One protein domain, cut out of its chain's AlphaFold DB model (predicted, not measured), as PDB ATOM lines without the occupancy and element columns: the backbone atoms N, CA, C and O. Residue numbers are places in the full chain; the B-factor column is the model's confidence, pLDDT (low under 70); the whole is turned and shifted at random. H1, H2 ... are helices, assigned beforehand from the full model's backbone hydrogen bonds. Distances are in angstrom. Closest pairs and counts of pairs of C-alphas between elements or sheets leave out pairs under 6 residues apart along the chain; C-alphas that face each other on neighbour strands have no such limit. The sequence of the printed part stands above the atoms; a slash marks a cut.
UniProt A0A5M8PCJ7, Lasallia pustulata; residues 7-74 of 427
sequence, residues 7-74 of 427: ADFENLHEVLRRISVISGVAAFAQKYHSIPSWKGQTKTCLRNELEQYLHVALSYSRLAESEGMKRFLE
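AT A GLANCE: This is residues 7 to 74 of the 427 residues of a protein of Lasallia pustulata (UniProt A0A5M8PCJ7). What does the domain look like? Two long helices, H1 and H3, stand side by side, slipped along each other with a gap between them, and three short helices, H2, H4 and H5, pack round H1. The link from H2 to H3 folds back, and residues 39 to 45, of which 43 to 45 belong to H3, stick out at one end. What is it made of? The printed part has 68 residues with five named helices, H1 to H5 in order, and no named strand: all helix. It is compact, with a radius of gyration of the C-alphas of 11.6 A and spans of 34 by 27 by 19 A.

HOW THE PARTS SIT: What touches H1? H1, residues 7 to 22, is the hub. With residues 17 to 21 alone it touches H2, residues 26 to 31, in a helical hairpin at a steep tilt of 42 degrees, opposite ways; the closest C-alphas, of Arg 17 and Ala 29, are 5.4 A apart. It also touches H4, residues 61 to 64, and H5, residues 67 to 73; the closest C-alphas are those of Leu 16 and Leu 63, 6.6 A, and of Leu 12 and Gly 68, 6.4 A. Where is H3? H3, residues 43 to 58, and H1 are near each other. Are the backbones helical? Every O i to N i+4 pair is within hydrogen-bond range in H1, H2, H3 and H5; H4 is too short for one.

IN THESE COORDINATES: Where does H1 begin? C-alpha 7 is at (23.325, -49.113, 16.451), and H1 is 23.3 A long. Where does H3 end? C-alpha 58 is at (8.745, -53.212, 4.831), and H3 is 22.3 A long.

THE WHOLE: How far does it reach? The C-alphas of Ile 22 and Thr 42, the two farthest apart, are 34.3 A apart. Is it unbroken and confident? The printed part has no cut, H2 to H3 is the long link, and no printed residue is under 70 in pLDDT.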
ATOM      1  N   ALA A   7      22.305 -49.418  17.462       88.19
ATOM      2  CA  ALA A   7      23.325 -49.113  16.451       88.19
ATOM      3  C   ALA A   7      23.134 -49.897  15.132       88.19
ATOM      4  O   ALA A   7      23.454 -49.403  14.051       88.19
ATOM      5  N   ASP A   8      22.566 -51.103  15.197       87.50
ATOM      6  CA  ASP A   8      22.257 -51.922  14.024       87.50
ATOM      7  C   ASP A   8      21.159 -51.246  13.187       87.50
ATOM      8  O   ASP A   8      21.221 -51.249  11.957       87.50
ATOM      9  N   PHE A   9      20.179 -50.619  13.853       91.00
ATOM     10  CA  PHE A   9      19.144 -49.819  13.198       91.00
ATOM     11  C   PHE A   9      19.709 -48.509  12.629       91.00
ATOM     12  O   PHE A   9      19.251 -48.089  11.571       91.00
ATOM     13  N   GLU A  10      20.697 -47.869  13.270       90.69
ATOM     14  CA  GLU A  10      21.376 -46.682  12.710       90.69
ATOM     15  C   GLU A  10      22.079 -47.030  11.388       90.69
ATOM     16  O   GLU A  10      21.876 -46.364  10.370       90.69
ATOM     17  N   ASN A  11      22.825 -48.139  11.369       89.00
ATOM     18  CA  ASN A  11      23.483 -48.642  10.162       89.00
ATOM     19  C   ASN A  11      22.471 -49.052   9.076       89.00
ATOM     20  O   ASN A  11      22.661 -48.718   7.903       89.00
ATOM     21  N   LEU A  12      21.379 -49.729   9.451       90.94
ATOM     22  CA  LEU A  12      20.280 -50.043   8.533       90.94
ATOM     23  C   LEU A  12      19.657 -48.764   7.956       90.94
ATOM     24  O   LEU A  12      19.424 -48.690   6.752       90.94
ATOM     25  N   HIS A  13      19.409 -47.753   8.788       91.62
ATOM     26  CA  HIS A  13      18.778 -46.499   8.386       91.62
ATOM     27  C   HIS A  13      19.605 -45.759   7.326       91.62
ATOM     28  O   HIS A  13      19.049 -45.314   6.324       91.62
ATOM     29  N   GLU A  14      20.931 -45.704   7.478       90.25
ATOM     30  CA  GLU A  14      21.834 -45.152   6.458       90.25
ATOM     31  C   GLU A  14      21.743 -45.894   5.113       90.25
ATOM     32  O   GLU A  14      21.699 -45.264   4.051       90.25
ATOM     33  N   VAL A  15      21.682 -47.230   5.144       89.81
ATOM     34  CA  VAL A  15      21.546 -48.064   3.939       89.81
ATOM     35  C   VAL A  15      20.181 -47.851   3.280       89.81
ATOM     36  O   VAL A  15      20.121 -47.544   2.088       89.81
ATOM     37  N   LEU A  16      19.091 -47.933   4.046       89.50
ATOM     38  CA  LEU A  16      17.732 -47.725   3.542       89.50
ATOM     39  C   LEU A  16      17.532 -46.300   3.014       89.50
ATOM     40  O   LEU A  16      16.895 -46.136   1.974       89.50
ATOM     41  N   ARG A  17      18.118 -45.270   3.646       88.44
ATOM     42  CA  ARG A  17      18.050 -43.889   3.139       88.44
ATOM     43  C   ARG A  17      18.693 -43.789   1.753       88.44
ATOM     44  O   ARG A  17      18.042 -43.302   0.831       88.44
ATOM     45  N   ARG A  18      19.909 -44.321   1.563       88.25
ATOM     46  CA  ARG A  18      20.594 -44.330   0.249       88.25
ATOM     47  C   ARG A  18      19.804 -45.108  -0.805       88.25
ATOM     48  O   ARG A  18      19.564 -44.593  -1.894       88.25
ATOM     49  N   ILE A  19      19.343 -46.314  -0.464       87.38
ATOM     50  CA  ILE A  19      18.566 -47.164  -1.378       87.38
ATOM     51  C   ILE A  19      17.224 -46.515  -1.738       87.38
ATOM     52  O   ILE A  19      16.809 -46.617  -2.890       87.38
ATOM     53  N   SER A  20      16.567 -45.803  -0.816       87.81
ATOM     54  CA  SER A  20      15.290 -45.125  -1.084       87.81
ATOM     55  C   SER A  20      15.406 -44.027  -2.147       87.81
ATOM     56  O   SER A  20      14.520 -43.917  -2.991       87.81
ATOM     57  N   VAL A  21      16.520 -43.281  -2.163       87.31
ATOM     58  CA  VAL A  21      16.807 -42.254  -3.181       87.31
ATOM     59  C   VAL A  21      17.014 -42.906  -4.550       87.31
ATOM     60  O   VAL A  21      16.400 -42.486  -5.525       87.31
ATOM     61  N   ILE A  22      17.816 -43.974  -4.614       86.50
ATOM     62  CA  ILE A  22      18.115 -44.702  -5.860       86.50
ATOM     63  C   ILE A  22      16.871 -45.438  -6.394       86.50
ATOM     64  O   ILE A  22      16.660 -45.529  -7.599       86.50
ATOM     65  N   SER A  23      16.025 -45.955  -5.501       81.12
ATOM     66  CA  SER A  23      14.876 -46.802  -5.852       81.12
ATOM     67  C   SER A  23      13.587 -46.031  -6.152       81.12
ATOM     68  O   SER A  23      12.563 -46.671  -6.385       81.12
ATOM     69  N   GLY A  24      13.611 -44.695  -6.102       76.75
ATOM     70  CA  GLY A  24      12.434 -43.841  -6.311       76.75
ATOM     71  C   GLY A  24      11.478 -43.743  -5.112       76.75
ATOM     72  O   GLY A  24      10.418 -43.135  -5.223       76.75
ATOM     73  N   VAL A  25      11.839 -44.286  -3.944       83.00
ATOM     74  CA  VAL A  25      11.009 -44.275  -2.721       83.00
ATOM     75  C   VAL A  25      11.413 -43.117  -1.794       83.00
ATOM     76  O   VAL A  25      11.528 -43.264  -0.577       83.00
ATOM     77  N   ALA A  26      11.635 -41.930  -2.364       78.19
ATOM     78  CA  ALA A  26      12.114 -40.755  -1.628       78.19
ATOM     79  C   ALA A  26      11.180 -40.326  -0.475       78.19
ATOM     80  O   ALA A  26      11.645 -39.778   0.524       78.19
ATOM     81  N   ALA A  27       9.882 -40.647  -0.561       80.69
ATOM     82  CA  ALA A  27       8.903 -40.424   0.505       80.69
ATOM     83  C   ALA A  27       9.307 -41.070   1.847       80.69
ATOM     84  O   ALA A  27       9.029 -40.509   2.907       80.69
ATOM     85  N   PHE A  28      10.013 -42.208   1.822       84.81
ATOM     86  CA  PHE A  28      10.520 -42.851   3.036       84.81
ATOM     87  C   PHE A  28      11.627 -42.018   3.705       84.81
ATOM     88  O   PHE A  28      11.546 -41.755   4.904       84.81
ATOM     89  N   ALA A  29      12.614 -41.541   2.936       81.81
ATOM     90  CA  ALA A  29      13.695 -40.687   3.444       81.81
ATOM     91  C   ALA A  29      13.233 -39.278   3.853       81.81
ATOM     92  O   ALA A  29      13.865 -38.656   4.705       81.81
ATOM     93  N   GLN A  30      12.142 -38.772   3.268       81.62
ATOM     94  CA  GLN A  30      11.517 -37.522   3.711       81.62
ATOM     95  C   GLN A  30      10.751 -37.707   5.029       81.62
ATOM     96  O   GLN A  30      10.895 -36.885   5.932       81.62
ATOM     97  N   LYS A  31       9.978 -38.793   5.170       82.44
ATOM     98  CA  LYS A  31       9.218 -39.087   6.398       82.44
ATOM     99  C   LYS A  31      10.125 -39.451   7.578       82.44
ATOM    100  O   LYS A  31       9.868 -39.023   8.699       82.44
ATOM    101  N   TYR A  32      11.178 -40.226   7.327       83.12
ATOM    102  CA  TYR A  32      12.179 -40.617   8.318       83.12
ATOM    103  C   TYR A  32      13.539 -40.047   7.913       83.12
ATOM    104  O   TYR A  32      14.397 -40.755   7.388       83.12
ATOM    105  N   HIS A  33      13.734 -38.749   8.157       77.00
ATOM    106  CA  HIS A  33      15.031 -38.107   7.932       77.00
ATOM    107  C   HIS A  33      16.101 -38.612   8.915       77.00
ATOM    108  O   HIS A  33      17.267 -38.768   8.548       77.00
ATOM    109  N   SER A  34      15.693 -38.932  10.145       80.19
ATOM    110  CA  SER A  34      16.496 -39.620  11.156       80.19
ATOM    111  C   SER A  34      15.769 -40.860  11.677       80.19
ATOM    112  O   SER A  34      14.539 -40.944  11.642       80.19
ATOM    113  N   ILE A  35      16.538 -41.804  12.213       85.50
ATOM    114  CA  ILE A  35      16.035 -42.887  13.062       85.50
ATOM    115  C   ILE A  35      15.285 -42.314  14.294       85.50
ATOM    116  O   ILE A  35      15.666 -41.240  14.777       85.50
ATOM    117  N   PRO A  36      14.242 -42.990  14.822       83.69
ATOM    118  CA  PRO A  36      13.611 -42.610  16.089       83.69
ATOM    119  C   PRO A  36      14.617 -42.571  17.251       83.69
ATOM    120  O   PRO A  36      15.341 -43.536  17.478       83.69
ATOM    121  N   SER A  37      14.693 -41.450  17.973       81.94
ATOM    122  CA  SER A  37      15.759 -41.193  18.955       81.94
ATOM    123  C   SER A  37      15.566 -41.956  20.267       81.94
ATOM    124  O   SER A  37      14.652 -41.667  21.034       81.94
ATOM    125  N   TRP A  38      16.538 -42.799  20.626       81.19
ATOM    126  CA  TRP A  38      16.568 -43.486  21.928       81.19
ATOM    127  C   TRP A  38      16.644 -42.561  23.157       81.19
ATOM    128  O   TRP A  38      16.326 -42.984  24.272       81.19
ATOM    129  N   LYS A  39      17.111 -41.317  22.998       77.88
ATOM    130  CA  LYS A  39      17.342 -40.401  24.125       77.88
ATOM    131  C   LYS A  39      16.023 -39.833  24.650       77.88
ATOM    132  O   LYS A  39      15.288 -39.192  23.909       77.88
ATOM    133  N   GLY A  40      15.770 -40.023  25.946       80.06
ATOM    134  CA  GLY A  40      14.587 -39.504  26.646       80.06
ATOM    135  C   GLY A  40      13.343 -40.399  26.581       80.06
ATOM    136  O   GLY A  40      12.340 -40.074  27.208       80.06
ATOM    137  N   GLN A  41      13.398 -41.534  25.878       82.19
ATOM    138  CA  GLN A  41      12.273 -42.461  25.738       82.19
ATOM    139  C   GLN A  41      12.371 -43.666  26.685       82.19
ATOM    140  O   GLN A  41      13.455 -44.111  27.068       82.19
ATOM    141  N   THR A  42      11.222 -44.258  27.025       90.19
ATOM    142  CA  THR A  42      11.189 -45.557  27.713       90.19
ATOM    143  C   THR A  42      11.511 -46.691  26.737       90.19
ATOM    144  O   THR A  42      11.197 -46.615  25.549       90.19
ATOM    145  N   LYS A  43      12.078 -47.800  27.239       87.44
ATOM    146  CA  LYS A  43      12.417 -48.985  26.420       87.44
ATOM    147  C   LYS A  43      11.223 -49.560  25.639       87.44
ATOM    148  O   LYS A  43      11.426 -50.223  24.627       87.44
ATOM    149  N   THR A  44       9.997 -49.355  26.120       90.00
ATOM    150  CA  THR A  44       8.770 -49.800  25.441       90.00
ATOM    151  C   THR A  44       8.355 -48.828  24.335       90.00
ATOM    152  O   THR A  44       8.041 -49.280  23.243       90.00
ATOM    153  N   CYS A  45       8.435 -47.512  24.571       90.06
ATOM    154  CA  CYS A  45       8.150 -46.494  23.550       90.06
ATOM    155  C   CYS A  45       9.107 -46.623  22.357       90.06
ATOM    156  O   CYS A  45       8.662 -46.782  21.225       90.06
ATOM    157  N   LEU A  46      10.415 -46.696  22.638       90.88
ATOM    158  CA  LEU A  46      11.449 -46.867  21.615       90.88
ATOM    159  C   LEU A  46      11.242 -48.142  20.787       90.88
ATOM    160  O   LEU A  46      11.421 -48.132  19.574       90.88
ATOM    161  N   ARG A  47      10.842 -49.252  21.424       90.69
ATOM    162  CA  ARG A  47      10.545 -50.503  20.715       90.69
ATOM    163  C   ARG A  47       9.389 -50.322  19.733       90.69
ATOM    164  O   ARG A  47       9.536 -50.711  18.583       90.69
ATOM    165  N   ASN A  48       8.293 -49.707  20.175       92.31
ATOM    166  CA  ASN A  48       7.115 -49.482  19.340       92.31
ATOM    167  C   ASN A  48       7.427 -48.529  18.169       92.31
ATOM    168  O   ASN A  48       6.957 -48.757  17.057       92.31
ATOM    169  N   GLU A  49       8.250 -47.494  18.380       90.44
ATOM    170  CA  GLU A  49       8.686 -46.592  17.303       90.44
ATOM    171  C   GLU A  49       9.616 -47.286  16.294       90.44
ATOM    172  O   GLU A  49       9.453 -47.105  15.086       90.44
ATOM    173  N   LEU A  50      10.556 -48.120  16.757       91.44
ATOM    174  CA  LEU A  50      11.421 -48.922  15.882       91.44
ATOM    175  C   LEU A  50      10.635 -50.001  15.119       91.44
ATOM    176  O   LEU A  50      10.919 -50.257  13.949       91.44
ATOM    177  N   GLU A  51       9.625 -50.604  15.747       91.62
ATOM    178  CA  GLU A  51       8.698 -51.546  15.114       91.62
ATOM    179  C   GLU A  51       7.861 -50.853  14.032       91.62
ATOM    180  O   GLU A  51       7.803 -51.331  12.899       91.62
ATOM    181  N   GLN A  52       7.298 -49.675  14.325       91.56
ATOM    182  CA  GLN A  52       6.565 -48.879  13.339       91.56
ATOM    183  C   GLN A  52       7.472 -48.425  12.182       91.56
ATOM    184  O   GLN A  52       7.053 -48.463  11.023       91.56
ATOM    185  N   TYR A  53       8.719 -48.040  12.470       92.00
ATOM    186  CA  TYR A  53       9.724 -47.712  11.458       92.00
ATOM    187  C   TYR A  53      10.008 -48.903  10.528       92.00
ATOM    188  O   TYR A  53       9.939 -48.747   9.305       92.00
ATOM    189  N   LEU A  54      10.260 -50.099  11.081       91.75
ATOM    190  CA  LEU A  54      10.463 -51.317  10.289       91.75
ATOM    191  C   LEU A  54       9.217 -51.686   9.480       91.75
ATOM    192  O   LEU A  54       9.338 -51.999   8.300       91.75
ATOM    193  N   HIS A  55       8.025 -51.601  10.070       91.88
ATOM    194  CA  HIS A  55       6.769 -51.891   9.377       91.88
ATOM    195  C   HIS A  55       6.564 -50.965   8.167       91.88
ATOM    196  O   HIS A  55       6.194 -51.420   7.084       91.88
ATOM    197  N   VAL A  56       6.854 -49.665   8.304       90.44
ATOM    198  CA  VAL A  56       6.787 -48.732   7.168       90.44
ATOM    199  C   VAL A  56       7.900 -49.007   6.152       90.44
ATOM    200  O   VAL A  56       7.626 -48.980   4.955       90.44
ATOM    201  N   ALA A  57       9.121 -49.341   6.578       89.62
ATOM    202  CA  ALA A  57      10.193 -49.723   5.656       89.62
ATOM    203  C   ALA A  57       9.844 -50.983   4.835       89.62
ATOM    204  O   ALA A  57      10.111 -51.028   3.636       89.62
ATOM    205  N   LEU A  58       9.197 -51.970   5.462       91.31
ATOM    206  CA  LEU A  58       8.745 -53.212   4.831       91.31
ATOM    207  C   LEU A  58       7.506 -53.035   3.943       91.31
ATOM    208  O   LEU A  58       7.310 -53.825   3.023       91.31
ATOM    209  N   SER A  59       6.706 -51.984   4.152       90.44
ATOM    210  CA  SER A  59       5.560 -51.681   3.277       90.44
ATOM    211  C   SER A  59       5.962 -51.318   1.837       90.44
ATOM    212  O   SER A  59       5.144 -51.408   0.923       90.44
ATOM    213  N   TYR A  60       7.228 -50.953   1.609       90.25
ATOM    214  CA  TYR A  60       7.774 -50.664   0.286       90.25
ATOM    215  C   TYR A  60       8.604 -51.851  -0.220       90.25
ATOM    216  O   TYR A  60       9.722 -52.059   0.255       90.25
ATOM    217  N   SER A  61       8.122 -52.584  -1.234       87.06
ATOM    218  CA  SER A  61       8.817 -53.783  -1.756       87.06
ATOM    219  C   SER A  61      10.289 -53.509  -2.119       87.06
ATOM    220  O   SER A  61      11.169 -54.264  -1.726       87.06
ATOM    221  N   ARG A  62      10.595 -52.350  -2.720       88.12
ATOM    222  CA  ARG A  62      11.969 -51.933  -3.082       88.12
ATOM    223  C   ARG A  62      12.928 -51.817  -1.887       88.12
ATOM    224  O   ARG A  62      14.133 -51.983  -2.057       88.12
ATOM    225  N   LEU A  63      12.417 -51.515  -0.690       86.94
ATOM    226  CA  LEU A  63      13.198 -51.482   0.553       86.94
ATOM    227  C   LEU A  63      13.168 -52.842   1.266       86.94
ATOM    228  O   LEU A  63      14.203 -53.274   1.773       86.94
ATOM    229  N   ALA A  64      12.031 -53.543   1.252       88.44
ATOM    230  CA  ALA A  64      11.879 -54.883   1.823       88.44
ATOM    231  C   ALA A  64      12.765 -55.936   1.130       88.44
ATOM    232  O   ALA A  64      13.387 -56.770   1.785       88.44
ATOM    233  N   GLU A  65      12.867 -55.869  -0.196       88.25
ATOM    234  CA  GLU A  65      13.682 -56.763  -1.020       88.25
ATOM    235  C   GLU A  65      15.179 -56.422  -0.979       88.25
ATOM    236  O   GLU A  65      15.992 -57.217  -1.463       88.25
ATOM    237  N   SER A  66      15.553 -55.273  -0.407       87.62
ATOM    238  CA  SER A  66      16.944 -54.828  -0.340       87.62
ATOM    239  C   SER A  66      17.804 -55.763   0.516       87.62
ATOM    240  O   SER A  66      17.375 -56.271   1.554       87.62
ATOM    241  N   GLU A  67      19.057 -55.960   0.103       85.94
ATOM    242  CA  GLU A  67      20.010 -56.813   0.821       85.94
ATOM    243  C   GLU A  67      20.225 -56.342   2.270       85.94
ATOM    244  O   GLU A  67      20.307 -57.161   3.182       85.94
ATOM    245  N   GLY A  68      20.236 -55.024   2.503       84.88
ATOM    246  CA  GLY A  68      20.349 -54.446   3.844       84.88
ATOM    247  C   GLY A  68      19.195 -54.844   4.767       84.88
ATOM    248  O   GLY A  68      19.441 -55.215   5.914       84.88
ATOM    249  N   MET A  69      17.953 -54.831   4.269       89.06
ATOM    250  CA  MET A  69      16.787 -55.267   5.045       89.06
ATOM    251  C   MET A  69      16.798 -56.781   5.284       89.06
ATOM    252  O   MET A  69      16.591 -57.222   6.414       89.06
ATOM    253  N   LYS A  70      17.103 -57.579   4.250       87.75
ATOM    254  CA  LYS A  70      17.201 -59.045   4.357       87.75
ATOM    255  C   LYS A  70      18.241 -59.461   5.399       87.75
ATOM    256  O   LYS A  70      17.882 -60.104   6.381       87.75
ATOM    257  N   ARG A  71      19.480 -58.965   5.294       86.12
ATOM    258  CA  ARG A  71      20.551 -59.229   6.276       86.12
ATOM    259  C   ARG A  71      20.209 -58.762   7.691       86.12
ATOM    260  O   ARG A  71      20.640 -59.380   8.662       86.12
ATOM    261  N   PHE A  72      19.445 -57.680   7.832       87.56
ATOM    262  CA  PHE A  72      18.998 -57.204   9.140       87.56
ATOM    263  C   PHE A  72      17.946 -58.131   9.773       87.56
ATOM    264  O   PHE A  72      17.995 -58.362  10.983       87.56
ATOM    265  N   LEU A  73      17.043 -58.699   8.969       87.38
ATOM    266  CA  LEU A  73      16.015 -59.657   9.400       87.38
ATOM    267  C   LEU A  73      16.490 -61.124   9.417       87.38
ATOM    268  O   LEU A  73      15.780 -61.992   9.922       87.38
ATOM    269  N   GLU A  74      17.684 -61.413   8.906       83.56
ATOM    270  CA  GLU A  74      18.334 -62.723   8.986       83.56
ATOM    271  C   GLU A  74      18.971 -62.973  10.361       83.56
ATOM    272  O   GLU A  74      19.494 -62.079  11.030       83.56
TER     273      GLU A  74